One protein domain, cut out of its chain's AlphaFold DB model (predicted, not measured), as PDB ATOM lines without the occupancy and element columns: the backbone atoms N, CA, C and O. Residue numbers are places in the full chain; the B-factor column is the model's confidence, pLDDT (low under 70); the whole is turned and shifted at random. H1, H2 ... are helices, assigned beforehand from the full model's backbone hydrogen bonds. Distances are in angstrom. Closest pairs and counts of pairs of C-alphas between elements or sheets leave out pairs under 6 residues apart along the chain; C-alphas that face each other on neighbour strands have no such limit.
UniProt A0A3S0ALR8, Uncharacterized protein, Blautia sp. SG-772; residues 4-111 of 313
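This is residues 4 to 111 of the 313 residues of an uncharacterized protein of Blautia sp. SG-772 (UniProt A0A3S0ALR8). Four helices, H3, H1, H7 and H6, make a loose row along the long axis of an elongated all-helix body, with H6 more loosely placed at one end; H4 and H5 cross one side of this row, and H2 packs on H4. Residues 85 to 90 stick out. The printed part has 108 residues with seven named helices, H1 to H7 in chain order, and no named strand. It is compact, with a radius of gyration of the C-alphas of 14.7 A, and spans 45 by 22 by 19 A.

The longest helices are H4, residues 56 to 66, 15.2 A, and H7, residues 99 to 109, 15.6 A, ending at C-alpha 109 (15.594, -44.391, -30.845). H1, residues 4 to 13, begins at C-alpha 4 (29.040, -38.754, -27.772) and is 14.5 A long. The shorter helices are H2, residues 16 to 22; H3, residues 43 to 50; H5, residues 68 to 75; and H6, residues 78 to 85.

H7 touches H5, about perpendicular at 77 degrees, the closest C-alphas being Ile 71 and Tyr 105, 5.6 A apart. H7 touches H1 at a shallow tilt of 31 degrees, opposite ways, with C-alphas Ile 10 and Glu 100 closest at 5.9 A. H1 touches H3 at 16 degrees, a shallow tilt, opposite ways, with C-alphas Gly 8 and Ile 47 closest at 6.2 A. H4 touches H2, only just about perpendicular at 73 degrees, with C-alphas Gly 22 and Phe 63 closest at 4.4 A. H6 is close to H7 but not clearly touching, with C-alphas Val 80 and Leu 102 closest at 7.7 A. H3 and H6 are apart. Every O i to N i+4 pair is within hydrogen-bond range in H1, H2, H4, H5, H6 and H7; in H3 it is 2 of 4.

The C-alphas farthest apart are those of Arg 34 and Ala 89, 45.3 A. The printed part has no cut. The links H2 to H3 and H6 to H7 are long, with 20 and 13 residues. The model's pLDDT is under 70 at residue 35 and residues 89 to 96.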
ATOM      1  N   ASN A   4      28.730 -38.914 -29.200       87.62
ATOM      2  CA  ASN A   4      29.040 -38.754 -27.772       87.62
ATOM      3  C   ASN A   4      29.277 -37.290 -27.361       87.62
ATOM      4  O   ASN A   4      28.912 -36.873 -26.262       87.62
ATOM      5  N   ARG A   5      29.927 -36.498 -28.224       88.88
ATOM      6  CA  ARG A   5      30.222 -35.082 -27.967       88.88
ATOM      7  C   ARG A   5      28.944 -34.257 -27.957       88.88
ATOM      8  O   ARG A   5      28.809 -33.369 -27.116       88.88
ATOM      9  N   ASP A   6      28.027 -34.557 -28.867       91.62
ATOM     10  CA  ASP A   6      26.774 -33.824 -29.005       91.62
ATOM     11  C   ASP A   6      25.817 -34.140 -27.847       91.62
ATOM     12  O   ASP A   6      25.334 -33.215 -27.194       91.62
ATOM     13  N   VAL A   7      25.705 -35.414 -27.446       91.94
ATOM     14  CA  VAL A   7      25.042 -35.794 -26.183       91.94
ATOM     15  C   VAL A   7      25.687 -35.085 -24.989       91.94
ATOM     16  O   VAL A   7      24.989 -34.564 -24.124       91.94
ATOM     17  N   GLY A   8      27.019 -34.978 -24.955       92.06
ATOM     18  CA  GLY A   8      27.731 -34.227 -23.921       92.06
ATOM     19  C   GLY A   8      27.287 -32.765 -23.802       92.06
ATOM     20  O   GLY A   8      27.095 -32.275 -22.691       92.06
ATOM     21  N   LYS A   9      27.086 -32.062 -24.924       92.69
ATOM     22  CA  LYS A   9      26.592 -30.671 -24.925       92.69
ATOM     23  C   LYS A   9      25.172 -30.577 -24.357       92.69
ATOM     24  O   LYS A   9      24.902 -29.671 -23.571       92.69
ATOM     25  N   ILE A  10      24.305 -31.529 -24.704       93.31
ATOM     26  CA  ILE A  10      22.933 -31.608 -24.188       93.31
ATOM     27  C   ILE A  10      22.937 -31.885 -22.685       93.31
ATOM     28  O   ILE A  10      22.308 -31.153 -21.929       93.31
ATOM     29  N   LEU A  11      23.728 -32.850 -22.209       93.44
ATOM     30  CA  LEU A  11      23.846 -33.169 -20.780       93.44
ATOM     31  C   LEU A  11      24.390 -32.002 -19.941       93.44
ATOM     32  O   LEU A  11      24.046 -31.860 -18.767       93.44
ATOM     33  N   LEU A  12      25.219 -31.135 -20.526       92.12
ATOM     34  CA  LEU A  12      25.682 -29.910 -19.867       92.12
ATOM     35  C   LEU A  12      24.594 -28.837 -19.750       92.12
ATOM     36  O   LEU A  12      24.749 -27.911 -18.947       92.12
ATOM     37  N   LYS A  13      23.525 -28.931 -20.544       90.00
ATOM     38  CA  LYS A  13      22.473 -27.915 -20.645       90.00
ATOM     39  C   LYS A  13      21.117 -28.372 -20.118       90.00
ATOM     40  O   LYS A  13      20.388 -27.502 -19.649       90.00
ATOM     41  N   ILE A  14      20.833 -29.671 -20.091       91.25
ATOM     42  CA  ILE A  14      19.586 -30.247 -19.575       91.25
ATOM     43  C   ILE A  14      19.256 -29.724 -18.170       91.25
ATOM     44  O   ILE A  14      20.152 -29.376 -17.385       91.25
ATOM     45  N   ASN A  15      17.960 -29.654 -17.858       90.38
ATOM     46  CA  ASN A  15      17.459 -29.283 -16.540       90.38
ATOM     47  C   ASN A  15      18.162 -30.090 -15.431       90.38
ATOM     48  O   ASN A  15      18.323 -31.310 -15.536       90.38
ATOM     49  N   SER A  16      18.574 -29.406 -14.358       90.88
ATOM     50  CA  SER A  16      19.298 -30.017 -13.239       90.88
ATOM     51  C   SER A  16      18.539 -31.182 -12.604       90.88
ATOM     52  O   SER A  16      19.169 -32.162 -12.230       90.88
ATOM     53  N   GLN A  17      17.204 -31.136 -12.547       91.44
ATOM     54  CA  GLN A  17      16.403 -32.225 -11.980       91.44
ATOM     55  C   GLN A  17      16.538 -33.520 -12.795       91.44
ATOM     56  O   GLN A  17      16.755 -34.592 -12.229       91.44
ATOM     57  N   TYR A  18      16.474 -33.424 -14.127       93.56
ATOM     58  CA  TYR A  18      16.668 -34.576 -15.014       93.56
ATOM     59  C   TYR A  18      18.115 -35.049 -15.004       93.56
ATOM     60  O   TYR A  18      18.362 -36.252 -14.975       93.56
ATOM     61  N   TYR A  19      19.068 -34.116 -14.960       94.38
ATOM     62  CA  TYR A  19      20.482 -34.445 -14.827       94.38
ATOM     63  C   TYR A  19      20.753 -35.253 -13.552       94.38
ATOM     64  O   TYR A  19      21.317 -36.341 -13.616       94.38
ATOM     65  N   GLU A  20      20.313 -34.758 -12.395       92.94
ATOM     66  CA  GLU A  20      20.498 -35.426 -11.107       92.94
ATOM     67  C   GLU A  20      19.832 -36.799 -11.084       92.94
ATOM     68  O   GLU A  20      20.443 -37.763 -10.624       92.94
ATOM     69  N   LYS A  21      18.607 -36.917 -11.619       94.38
ATOM     70  CA  LYS A  21      17.919 -38.209 -11.744       94.38
ATOM     71  C   LYS A  21      18.707 -39.166 -12.641       94.38
ATOM     72  O   LYS A  21      18.975 -40.290 -12.221       94.38
ATOM     73  N   GLY A  22      19.142 -38.705 -13.814       93.44
ATOM     74  CA  GLY A  22      19.939 -39.470 -14.771       93.44
ATOM     75  C   GLY A  22      21.276 -39.950 -14.204       93.44
ATOM     76  O   GLY A  22      21.698 -41.072 -14.473       93.44
ATOM     77  N   MET A  23      21.908 -39.152 -13.344       93.31
ATOM     78  CA  MET A  23      23.185 -39.480 -12.699       93.31
ATOM     79  C   MET A  23      23.072 -40.459 -11.516       93.31
ATOM     80  O   MET A  23      24.101 -40.928 -11.017       93.31
ATOM     81  N   LYS A  24      21.865 -40.806 -11.046       90.31
ATOM     82  CA  LYS A  24      21.698 -41.759  -9.932       90.31
ATOM     83  C   LYS A  24      22.196 -43.153 -10.313       90.31
ATOM     84  O   LYS A  24      21.943 -43.646 -11.401       90.31
ATOM     85  N   ASN A  25      22.872 -43.836  -9.391       86.81
ATOM     86  CA  ASN A  25      23.289 -45.238  -9.559       86.81
ATOM     87  C   ASN A  25      24.153 -45.532 -10.807       86.81
ATOM     88  O   ASN A  25      24.241 -46.683 -11.234       86.81
ATOM     89  N   ILE A  26      24.826 -44.521 -11.371       90.50
ATOM     90  CA  ILE A  26      25.789 -44.704 -12.463       90.50
ATOM     91  C   ILE A  26      26.981 -45.528 -11.962       90.50
ATOM     92  O   ILE A  26      27.648 -45.171 -10.987       90.50
ATOM     93  N   SER A  27      27.268 -46.635 -12.647       86.06
ATOM     94  CA  SER A  27      28.235 -47.644 -12.205       86.06
ATOM     95  C   SER A  27      29.497 -47.723 -13.069       86.06
ATOM     96  O   SER A  27      30.111 -48.790 -13.139       86.06
ATOM     97  N   ILE A  28      29.872 -46.626 -13.728       89.62
ATOM     98  CA  ILE A  28      31.060 -46.560 -14.590       89.62
ATOM     99  C   ILE A  28      32.349 -46.284 -13.797       89.62
ATOM    100  O   ILE A  28      32.311 -45.757 -12.681       89.62
ATOM    101  N   GLN A  29      33.499 -46.595 -14.389       88.38
ATOM    102  CA  GLN A  29      34.825 -46.250 -13.886       88.38
ATOM    103  C   GLN A  29      35.463 -45.153 -14.742       88.38
ATOM    104  O   GLN A  29      35.597 -45.270 -15.959       88.38
ATOM    105  N   LEU A  30      35.898 -44.074 -14.087       88.12
ATOM    106  CA  LEU A  30      36.629 -42.979 -14.723       88.12
ATOM    107  C   LEU A  30      37.986 -42.812 -14.044       88.12
ATOM    108  O   LEU A  30      38.103 -42.881 -12.818       88.12
ATOM    109  N   LYS A  31      39.029 -42.586 -14.846       84.62
ATOM    110  CA  LYS A  31      40.395 -42.420 -14.344       84.62
ATOM    111  C   LYS A  31      40.452 -41.245 -13.363       84.62
ATOM    112  O   LYS A  31      40.140 -40.121 -13.730       84.62
ATOM    113  N   GLY A  32      40.888 -41.509 -12.131       81.56
ATOM    114  CA  GLY A  32      41.037 -40.481 -11.094       81.56
ATOM    115  C   GLY A  32      39.749 -40.107 -10.351       81.56
ATOM    116  O   GLY A  32      39.807 -39.260  -9.465       81.56
ATOM    117  N   VAL A  33      38.613 -40.753 -10.640       84.56
ATOM    118  CA  VAL A  33      37.341 -40.514  -9.939       84.56
ATOM    119  C   VAL A  33      36.956 -41.745  -9.120       84.56
ATOM    120  O   VAL A  33      36.917 -42.864  -9.628       84.56
ATOM    121  N   ARG A  34      36.658 -41.552  -7.829       82.06
ATOM    122  CA  ARG A  34      36.217 -42.650  -6.953       82.06
ATOM    123  C   ARG A  34      34.807 -43.110  -7.337       82.06
ATOM    124  O   ARG A  34      33.914 -42.289  -7.552       82.06
ATOM    125  N   LYS A  35      34.595 -44.429  -7.356       68.56
ATOM    126  CA  LYS A  35      33.280 -45.048  -7.590       68.56
ATOM    127  C   LYS A  35      32.268 -44.500  -6.573       68.56
ATOM    128  O   LYS A  35      32.547 -44.488  -5.379       68.56
ATOM    129  N   GLY A  36      31.129 -44.001  -7.055       71.31
ATOM    130  CA  GLY A  36      30.093 -43.364  -6.230       71.31
ATOM    131  C   GLY A  36      30.207 -41.840  -6.083       71.31
ATOM    132  O   GLY A  36      29.221 -41.213  -5.725       71.31
ATOM    133  N   LYS A  37      31.347 -41.219  -6.427       83.88
ATOM    134  CA  LYS A  37      31.495 -39.748  -6.420       83.88
ATOM    135  C   LYS A  37      31.128 -39.074  -7.738       83.88
ATOM    136  O   LYS A  37      30.982 -37.863  -7.775       83.88
ATOM    137  N   ILE A  38      30.917 -39.856  -8.796       84.81
ATOM    138  CA  ILE A  38      30.589 -39.365 -10.143       84.81
ATOM    139  C   ILE A  38      29.345 -38.458 -10.134       84.81
ATOM    140  O   ILE A  38      29.361 -37.413 -10.773       84.81
ATOM    141  N   ALA A  39      28.296 -38.823  -9.388       84.06
ATOM    142  CA  ALA A  39      27.050 -38.052  -9.317       84.06
ATOM    143  C   ALA A  39      27.156 -36.763  -8.478       84.06
ATOM    144  O   ALA A  39      26.342 -35.864  -8.646       84.06
ATOM    145  N   GLU A  40      28.149 -36.667  -7.588       84.81
ATOM    146  CA  GLU A  40      28.373 -35.498  -6.721       84.81
ATOM    147  C   GLU A  40      29.301 -34.452  -7.367       84.81
ATOM    148  O   GLU A  40      29.479 -33.356  -6.839       84.81
ATOM    149  N   MET A  41      29.943 -34.797  -8.485       87.94
ATOM    150  CA  MET A  41      30.878 -33.912  -9.173       87.94
ATOM    151  C   MET A  41      30.155 -32.931 -10.095       87.94
ATOM    152  O   MET A  41      29.138 -33.259 -10.705       87.94
ATOM    153  N   ASP A  42      30.743 -31.742 -10.257       89.00
ATOM    154  CA  ASP A  42      30.248 -30.734 -11.194       89.00
ATOM    155  C   ASP A  42      30.112 -31.330 -12.605       89.00
ATOM    156  O   ASP A  42      31.065 -31.891 -13.165       89.00
ATOM    157  N   ARG A  43      28.921 -31.171 -13.198       92.19
ATOM    158  CA  ARG A  43      28.604 -31.635 -14.552       92.19
ATOM    159  C   ARG A  43      29.601 -31.147 -15.604       92.19
ATOM    160  O   ARG A  43      29.959 -31.908 -16.500       92.19
ATOM    161  N   LYS A  44      30.126 -29.924 -15.467       91.69
ATOM    162  CA  LYS A  44      31.145 -29.347 -16.364       91.69
ATOM    163  C   LYS A  44      32.487 -30.071 -16.288       91.69
ATOM    164  O   LYS A  44      33.248 -30.032 -17.249       91.69
ATOM    165  N   VAL A  45      32.777 -30.731 -15.170       90.31
ATOM    166  CA  VAL A  45      34.022 -31.476 -14.950       90.31
ATOM    167  C   VAL A  45      33.861 -32.940 -15.347       90.31
ATOM    168  O   VAL A  45      34.759 -33.512 -15.970       90.31
ATOM    169  N   ILE A  46      32.731 -33.554 -14.989       92.62
ATOM    170  CA  ILE A  46      32.533 -34.998 -15.138       92.62
ATOM    171  C   ILE A  46      32.085 -35.395 -16.550       92.62
ATOM    172  O   ILE A  46      32.606 -36.366 -17.096       92.62
ATOM    173  N   ILE A  47      31.206 -34.622 -17.199       93.88
ATOM    174  CA  ILE A  47      30.681 -34.960 -18.532       93.88
ATOM    175  C   ILE A  47      31.786 -35.028 -19.597       93.88
ATOM    176  O   ILE A  47      31.840 -36.034 -20.307       93.88
ATOM    177  N   PRO A  48      32.746 -34.080 -19.684       93.06
ATOM    178  CA  PRO A  48      33.859 -34.190 -20.632       93.06
ATOM    179  C   PRO A  48      34.757 -35.417 -20.427       93.06
ATOM    180  O   PRO A  48      35.425 -35.851 -21.366       93.06
ATOM    181  N   GLN A  49      34.816 -35.957 -19.206       92.06
ATOM    182  CA  GLN A  49      35.555 -37.186 -18.910       92.06
ATOM    183  C   GLN A  49      34.751 -38.423 -19.315       92.06
ATOM    184  O   GLN A  49      35.315 -39.356 -19.884       92.06
ATOM    185  N   ILE A  50      33.437 -38.409 -19.076       92.62
ATOM    186  CA  ILE A  50      32.513 -39.486 -19.444       92.62
ATOM    187  C   ILE A  50      32.459 -39.674 -20.963       92.62
ATOM    188  O   ILE A  50      32.654 -40.790 -21.432       92.62
ATOM    189  N   ILE A  51      32.261 -38.604 -21.740       92.75
ATOM    190  CA  ILE A  51      32.107 -38.699 -23.206       92.75
ATOM    191  C   ILE A  51      33.370 -39.199 -23.922       92.75
ATOM    192  O   ILE A  51      33.285 -39.739 -25.022       92.75
ATOM    193  N   ARG A  52      34.542 -39.032 -23.292       90.69
ATOM    194  CA  ARG A  52      35.840 -39.539 -23.771       90.69
ATOM    195  C   ARG A  52      36.192 -40.916 -23.198       90.69
ATOM    196  O   ARG A  52      37.231 -41.474 -23.545       90.69
ATOM    197  N   SER A  53      35.374 -41.445 -22.291       89.94
ATOM    198  CA  SER A  53      35.606 -42.737 -21.651       89.94
ATOM    199  C   SER A  53      35.213 -43.889 -22.570       89.94
ATOM    200  O   SER A  53      34.233 -43.817 -23.311       89.94
ATOM    201  N   LYS A  54      35.922 -45.014 -22.436       89.75
ATOM    202  CA  LYS A  54      35.530 -46.289 -23.057       89.75
ATOM    203  C   LYS A  54      34.196 -46.817 -22.512       89.75
ATOM    204  O   LYS A  54      33.550 -47.626 -23.168       89.75
ATOM    205  N   GLU A  55      33.779 -46.354 -21.334       92.06
ATOM    206  CA  GLU A  55      32.522 -46.748 -20.685       92.06
ATOM    207  C   GLU A  55      31.345 -45.811 -21.004       92.06
ATOM    208  O   GLU A  55      30.278 -45.946 -20.405       92.06
ATOM    209  N   TYR A  56      31.495 -44.884 -21.959       92.25
ATOM    210  CA  TYR A  56      30.421 -43.967 -22.361       92.25
ATOM    211  C   TYR A  56      29.116 -44.703 -22.716       92.25
ATOM    212  O   TYR A  56      28.058 -44.341 -22.219       92.25
ATOM    213  N   ASN A  57      29.184 -45.800 -23.477       91.12
ATOM    214  CA  ASN A  57      27.987 -46.565 -23.854       91.12
ATOM    215  C   ASN A  57      27.265 -47.186 -22.643       91.12
ATOM    216  O   ASN A  57      26.055 -47.406 -22.680       91.12
ATOM    217  N   ILE A  58      28.003 -47.510 -21.573       92.94
ATOM    218  CA  ILE A  58      27.427 -48.024 -20.322       92.94
ATOM    219  C   ILE A  58      26.743 -46.875 -19.583       92.94
ATOM    220  O   ILE A  58      25.603 -47.023 -19.146       92.94
ATOM    221  N   PHE A  59      27.426 -45.732 -19.487       94.44
ATOM    222  CA  PHE A  59      26.873 -44.510 -18.914       94.44
ATOM    223  C   PHE A  59      25.574 -44.099 -19.604       94.44
ATOM    224  O   PHE A  59      24.570 -43.926 -18.928       94.44
ATOM    225  N   GLU A  60      25.583 -43.986 -20.931       94.19
ATOM    226  CA  GLU A  60      24.446 -43.534 -21.730       94.19
ATOM    227  C   GLU A  60      23.206 -44.390 -21.462       94.19
ATOM    228  O   GLU A  60      22.150 -43.869 -21.110       94.19
ATOM    229  N   LYS A  61      23.356 -45.719 -21.519       93.44
ATOM    230  CA  LYS A  61      22.265 -46.658 -21.231       93.44
ATOM    231  C   LYS A  61      21.723 -46.510 -19.813       93.44
ATOM    232  O   LYS A  61      20.515 -46.595 -19.613       93.44
ATOM    233  N   GLN A  62      22.598 -46.328 -18.825       94.50
ATOM    234  CA  GLN A  62      22.172 -46.148 -17.437       94.50
ATOM    235  C   GLN A  62      21.478 -44.800 -17.237       94.50
ATOM    236  O   GLN A  62      20.418 -44.755 -16.620       94.50
ATOM    237  N   PHE A  63      22.036 -43.733 -17.808       95.50
ATOM    238  CA  PHE A  63      21.490 -42.388 -17.729       95.50
ATOM    239  C   PHE A  63      20.089 -42.332 -18.338       95.50
ATOM    240  O   PHE A  63      19.152 -41.949 -17.645       95.50
ATOM    241  N   LEU A  64      19.923 -42.798 -19.583       94.62
ATOM    242  CA  LEU A  64      18.626 -42.836 -20.267       94.62
ATOM    243  C   LEU A  64      17.611 -43.702 -19.512       94.62
ATOM    244  O   LEU A  64      16.465 -43.298 -19.352       94.62
ATOM    245  N   LYS A  65      18.035 -44.851 -18.969       95.44
ATOM    246  CA  LYS A  65      17.166 -45.714 -18.156       95.44
ATOM    247  C   LYS A  65      16.659 -45.014 -16.893       95.44
ATOM    248  O   LYS A  65      15.522 -45.230 -16.487       95.44
ATOM    249  N   ASN A  66      17.490 -44.199 -16.254       95.69
ATOM    250  CA  ASN A  66      17.116 -43.490 -15.033       95.69
ATOM    251  C   ASN A  66      16.093 -42.370 -15.271       95.69
ATOM    252  O   ASN A  66      15.366 -42.013 -14.343       95.69
ATOM    253  N   ILE A  67      16.038 -41.829 -16.490       95.69
ATOM    254  CA  ILE A  67      15.072 -40.802 -16.910       95.69
ATOM    255  C   ILE A  67      14.014 -41.352 -17.882       95.69
ATOM    256  O   ILE A  67      13.382 -40.596 -18.615       95.69
ATOM    257  N   ASP A  68      13.828 -42.673 -17.917       94.06
ATOM    258  CA  ASP A  68      12.934 -43.344 -18.870       94.06
ATOM    259  C   ASP A  68      11.475 -42.884 -18.721       94.06
ATOM    260  O   ASP A  68      10.768 -42.728 -19.713       94.06
ATOM    261  N   ASP A  69      11.031 -42.589 -17.495       93.62
ATOM    262  CA  ASP A  69       9.692 -42.041 -17.251       93.62
ATOM    263  C   ASP A  69       9.520 -40.663 -17.905       93.62
ATOM    264  O   ASP A  69       8.509 -40.404 -18.558       93.62
ATOM    265  N   GLU A  70      10.509 -39.777 -17.765       94.25
ATOM    266  CA  GLU A  70      10.518 -38.451 -18.386       94.25
ATOM    267  C   GLU A  70      10.553 -38.550 -19.912       94.25
ATOM    268  O   GLU A  70       9.785 -37.865 -20.589       94.25
ATOM    269  N   ILE A  71      11.378 -39.456 -20.446       91.94
ATOM    270  CA  ILE A  71      11.461 -39.749 -21.881       91.94
ATOM    271  C   ILE A  71      10.109 -40.255 -22.408       91.94
ATOM    272  O   ILE A  71       9.618 -39.793 -23.438       91.94
ATOM    273  N   LYS A  72       9.449 -41.166 -21.691       91.00
ATOM    274  CA  LYS A  72       8.119 -41.666 -22.069       91.00
ATOM    275  C   LYS A  72       7.043 -40.595 -21.966       91.00
ATOM    276  O   LYS A  72       6.092 -40.620 -22.745       91.00
ATOM    277  N   ASN A  73       7.160 -39.678 -21.011       91.25
ATOM    278  CA  ASN A  73       6.208 -38.587 -20.850       91.25
ATOM    279  C   ASN A  73       6.324 -37.568 -21.984       91.25
ATOM    280  O   ASN A  73       5.293 -37.175 -22.526       91.25
ATOM    281  N   ILE A  74       7.542 -37.192 -22.392       89.19
ATOM    282  CA  ILE A  74       7.724 -36.297 -23.544       89.19
ATOM    283  C   ILE A  74       7.304 -36.981 -24.849       89.19
ATOM    284  O   ILE A  74       6.619 -36.370 -25.662       89.19
ATOM    285  N   ALA A  75       7.588 -38.279 -25.003       87.62
ATOM    286  CA  ALA A  75       7.193 -39.047 -26.181       87.62
ATOM    287  C   ALA A  75       5.672 -39.088 -26.398       87.62
ATOM    288  O   ALA A  75       5.228 -39.201 -27.532       87.62
ATOM    289  N   LYS A  76       4.853 -38.997 -25.343       89.19
ATOM    290  CA  LYS A  76       3.381 -39.018 -25.454       89.19
ATOM    291  C   LYS A  76       2.765 -37.692 -25.895       89.19
ATOM    292  O   LYS A  76       1.565 -37.655 -26.134       89.19
ATOM    293  N   GLN A  77       3.536 -36.609 -25.941       87.44
ATOM    294  CA  GLN A  77       3.002 -35.303 -26.309       87.44
ATOM    295  C   GLN A  77       2.646 -35.277 -27.798       87.44
ATOM    296  O   GLN A  77       3.462 -35.676 -28.631       87.44
ATOM    297  N   ASP A  78       1.465 -34.756 -28.137       84.81
ATOM    298  CA  ASP A  78       0.960 -34.723 -29.518       84.81
ATOM    299  C   ASP A  78       1.953 -34.052 -30.485       84.81
ATOM    300  O   ASP A  78       2.240 -34.580 -31.557       84.81
ATOM    301  N   LYS A  79       2.573 -32.945 -30.050       80.62
ATOM    302  CA  LYS A  79       3.606 -32.215 -30.808       80.62
ATOM    303  C   LYS A  79       4.853 -33.070 -31.078       80.62
ATOM    304  O   LYS A  79       5.432 -33.014 -32.155       80.62
ATOM    305  N   VAL A  80       5.273 -33.884 -30.107       84.94
ATOM    306  CA  VAL A  80       6.436 -34.775 -30.252       84.94
ATOM    307  C   VAL A  80       6.108 -35.930 -31.190       84.94
ATOM    308  O   VAL A  80       6.932 -36.292 -32.025       84.94
ATOM    309  N   GLN A  81       4.893 -36.473 -31.108       85.88
ATOM    310  CA  GLN A  81       4.415 -37.485 -32.048       85.88
ATOM    311  C   GLN A  81       4.366 -36.953 -33.484       85.88
ATOM    312  O   GLN A  81       4.724 -37.673 -34.412       85.88
ATOM    313  N   GLU A  82       3.991 -35.691 -33.685       84.12
ATOM    314  CA  GLU A  82       4.035 -35.047 -35.001       84.12
ATOM    315  C   GLU A  82       5.464 -34.979 -35.565       84.12
ATOM    316  O   GLU A  82       5.685 -35.368 -36.712       84.12
ATOM    317  N   ILE A  83       6.446 -34.597 -34.740       83.25
ATOM    318  CA  ILE A  83       7.874 -34.575 -35.112       83.25
ATOM    319  C   ILE A  83       8.385 -35.988 -35.439       83.25
ATOM    320  O   ILE A  83       9.090 -36.188 -36.427       83.25
ATOM    321  N   VAL A  84       8.005 -36.988 -34.641       84.25
ATOM    322  CA  VAL A  84       8.389 -38.395 -34.849       84.25
ATOM    323  C   VAL A  84       7.802 -38.953 -36.152       84.25
ATOM    324  O   VAL A  84       8.488 -39.674 -36.880       84.25
ATOM    325  N   ASN A  85       6.546 -38.616 -36.454       84.75
ATOM    326  CA  ASN A  85       5.830 -39.100 -37.635       84.75
ATOM    327  C   ASN A  85       6.198 -38.333 -38.913       84.75
ATOM    328  O   ASN A  85       6.107 -38.897 -40.004       84.75
ATOM    329  N   ASN A  86       6.642 -37.080 -38.793       83.19
ATOM    330  CA  ASN A  86       7.121 -36.272 -39.908       83.19
ATOM    331  C   ASN A  86       8.443 -35.549 -39.573       83.19
ATOM    332  O   ASN A  86       8.446 -34.337 -39.350       83.19
ATOM    333  N   PRO A  87       9.587 -36.263 -39.621       73.56
ATOM    334  CA  PRO A  87      10.901 -35.725 -39.260       73.56
ATOM    335  C   PRO A  87      11.392 -34.533 -40.100       73.56
ATOM    336  O   PRO A  87      12.398 -33.918 -39.775       73.56
ATOM    337  N   LYS A  88      10.717 -34.226 -41.214       70.06
ATOM    338  CA  LYS A  88      11.047 -33.109 -42.114       70.06
ATOM    339  C   LYS A  88      10.151 -31.886 -41.898       70.06
ATOM    340  O   LYS A  88      10.262 -30.913 -42.642       70.06
ATOM    341  N   ALA A  89       9.210 -31.953 -40.953       66.06
ATOM    342  CA  ALA A  89       8.352 -30.830 -40.608       66.06
ATOM    343  C   ALA A  89       9.158 -29.740 -39.888       66.06
ATOM    344  O   ALA A  89      10.031 -30.025 -39.074       66.06
ATOM    345  N   ASN A  90       8.841 -28.481 -40.187       63.06
ATOM    346  CA  ASN A  90       9.554 -27.323 -39.660       63.06
ATOM    347  C   ASN A  90       9.307 -27.202 -38.143       63.06
ATOM    348  O   ASN A  90       8.206 -26.847 -37.729       63.06
ATOM    349  N   PHE A  91      10.299 -27.514 -37.305       65.12
ATOM    350  CA  PHE A  91      10.096 -27.607 -35.852       65.12
ATOM    351  C   PHE A  91      10.145 -26.251 -35.114       65.12
ATOM    352  O   PHE A  91       9.797 -26.174 -33.935       65.12
ATOM    353  N   TYR A  92      10.518 -25.165 -35.806       58.69
ATOM    354  CA  TYR A  92      10.596 -23.803 -35.252       58.69
ATOM    355  C   TYR A  92       9.251 -23.236 -34.761       58.69
ATOM    356  O   TYR A  92       9.223 -22.175 -34.148       58.69
ATOM    357  N   THR A  93       8.129 -23.914 -35.013       56.34
ATOM    358  CA  THR A  93       6.789 -23.496 -34.568       56.34
ATOM    359  C   THR A  93       6.416 -23.983 -33.166       56.34
ATOM    360  O   THR A  93       5.311 -23.707 -32.700       56.34
ATOM    361  N   TYR A  94       7.294 -24.724 -32.485       58.38
ATOM    362  CA  TYR A  94       6.973 -25.372 -31.215       58.38
ATOM    363  C   TYR A  94       7.823 -24.823 -30.058       58.38
ATOM    364  O   TYR A  94       8.851 -25.387 -29.692       58.38
ATOM    365  N   GLU A  95       7.375 -23.723 -29.454       59.22
ATOM    366  CA  GLU A  95       8.082 -23.060 -28.342       59.22
ATOM    367  C   GLU A  95       7.892 -23.750 -26.966       59.22
ATOM    368  O   GLU A  95       8.624 -23.446 -26.027       59.22
ATOM    369  N   ASP A  96       6.989 -24.735 -26.844       65.56
ATOM    370  CA  ASP A  96       6.508 -25.261 -25.546       65.56
ATOM    371  C   ASP A  96       6.920 -26.712 -25.208       65.56
ATOM    372  O   ASP A  96       6.102 -27.482 -24.694       65.56
ATOM    373  N   PHE A  97       8.143 -27.153 -25.501       75.81
ATOM    374  CA  PHE A  97       8.617 -28.451 -24.993       75.81
ATOM    375  C   PHE A  97      10.099 -28.440 -24.613       75.81
ATOM    376  O   PHE A  97      10.881 -27.610 -25.079       75.81
ATOM    377  N   ASP A  98      10.488 -29.375 -23.743       86.19
ATOM    378  CA  ASP A  98      11.869 -29.520 -23.281       86.19
ATOM    379  C   ASP A  98      12.742 -30.092 -24.410       86.19
ATOM    380  O   ASP A  98      12.702 -31.287 -24.726       86.19
ATOM    381  N   LYS A  99      13.491 -29.199 -25.063       87.88
ATOM    382  CA  LYS A  99      14.312 -29.502 -26.242       87.88
ATOM    383  C   LYS A  99      15.430 -30.488 -25.903       87.88
ATOM    384  O   LYS A  99      15.760 -31.347 -26.720       87.88
ATOM    385  N   GLU A 100      15.988 -30.408 -24.695       91.38
ATOM    386  CA  GLU A 100      17.017 -31.328 -24.216       91.38
ATOM    387  C   GLU A 100      16.480 -32.750 -24.001       91.38
ATOM    388  O   GLU A 100      17.131 -33.714 -24.411       91.38
ATOM    389  N   LEU A 101      15.292 -32.903 -23.410       92.25
ATOM    390  CA  LEU A 101      14.634 -34.207 -23.283       92.25
ATOM    391  C   LEU A 101      14.197 -34.769 -24.638       92.25
ATOM    392  O   LEU A 101      14.354 -35.970 -24.859       92.25
ATOM    393  N   LEU A 102      13.694 -33.929 -25.551       91.12
ATOM    394  CA  LEU A 102      13.339 -34.370 -26.901       91.12
ATOM    395  C   LEU A 102      14.575 -34.890 -27.639       91.12
ATOM    396  O   LEU A 102      14.519 -35.964 -28.236       91.12
ATOM    397  N   TYR A 103      15.698 -34.171 -27.546       92.62
ATOM    398  CA  TYR A 103      16.965 -34.621 -28.114       92.62
ATOM    399  C   TYR A 103      17.340 -36.006 -27.573       92.62
ATOM    400  O   TYR A 103      17.628 -36.911 -28.352       92.62
ATOM    401  N   LEU A 104      17.313 -36.203 -26.248       94.06
ATOM    402  CA  LEU A 104      17.665 -37.491 -25.642       94.06
ATOM    403  C   LEU A 104      16.699 -38.615 -26.040       94.06
ATOM    404  O   LEU A 104      17.140 -39.744 -26.249       94.06
ATOM    405  N   TYR A 105      15.407 -38.313 -26.182       93.44
ATOM    406  CA  TYR A 105      14.415 -39.267 -26.661       93.44
ATOM    407  C   TYR A 105      14.700 -39.701 -28.103       93.44
ATOM    408  O   TYR A 105      14.870 -40.895 -28.346       93.44
ATOM    409  N   LEU A 106      14.815 -38.759 -29.043       91.38
ATOM    410  CA  LEU A 106      15.085 -39.071 -30.450       91.38
ATOM    411  C   LEU A 106      16.425 -39.794 -30.616       91.38
ATOM    412  O   LEU A 106      16.518 -40.783 -31.339       91.38
ATOM    413  N   PHE A 107      17.440 -39.366 -29.863       92.00
ATOM    414  CA  PHE A 107      18.738 -40.025 -29.819       92.00
ATOM    415  C   PHE A 107      18.634 -41.481 -29.328       92.00
ATOM    416  O   PHE A 107      19.275 -42.366 -29.894       92.00
ATOM    417  N   SER A 108      17.781 -41.759 -28.333       91.06
ATOM    418  CA  SER A 108      17.570 -43.113 -27.793       91.06
ATOM    419  C   SER A 108      16.924 -44.088 -28.785       91.06
ATOM    420  O   SER A 108      17.112 -45.299 -28.659       91.06
ATOM    421  N   LEU A 109      16.193 -43.576 -29.785       90.38
ATOM    422  CA  LEU A 109      15.594 -44.391 -30.845       90.38
ATOM    423  C   LEU A 109      16.644 -44.943 -31.816       90.38
ATOM    424  O   LEU A 109      16.378 -45.950 -32.469       90.38
ATOM    425  N   ASN A 110      17.828 -44.318 -31.881       87.56
ATOM    426  CA  ASN A 110      18.960 -44.742 -32.707       87.56
ATOM    427  C   ASN A 110      18.568 -45.025 -34.175       87.56
ATOM    428  O   ASN A 110      18.978 -46.028 -34.760       87.56
ATOM    429  N   ASP A 111      17.752 -44.137 -34.747       89.38
ATOM    430  CA  ASP A 111      17.247 -44.193 -36.122       89.38
ATOM    431  C   ASP A 111      17.773 -42.969 -36.891       89.38
ATOM    432  O   ASP A 111      17.562 -41.828 -36.476       89.38
TER     433      ASP A 111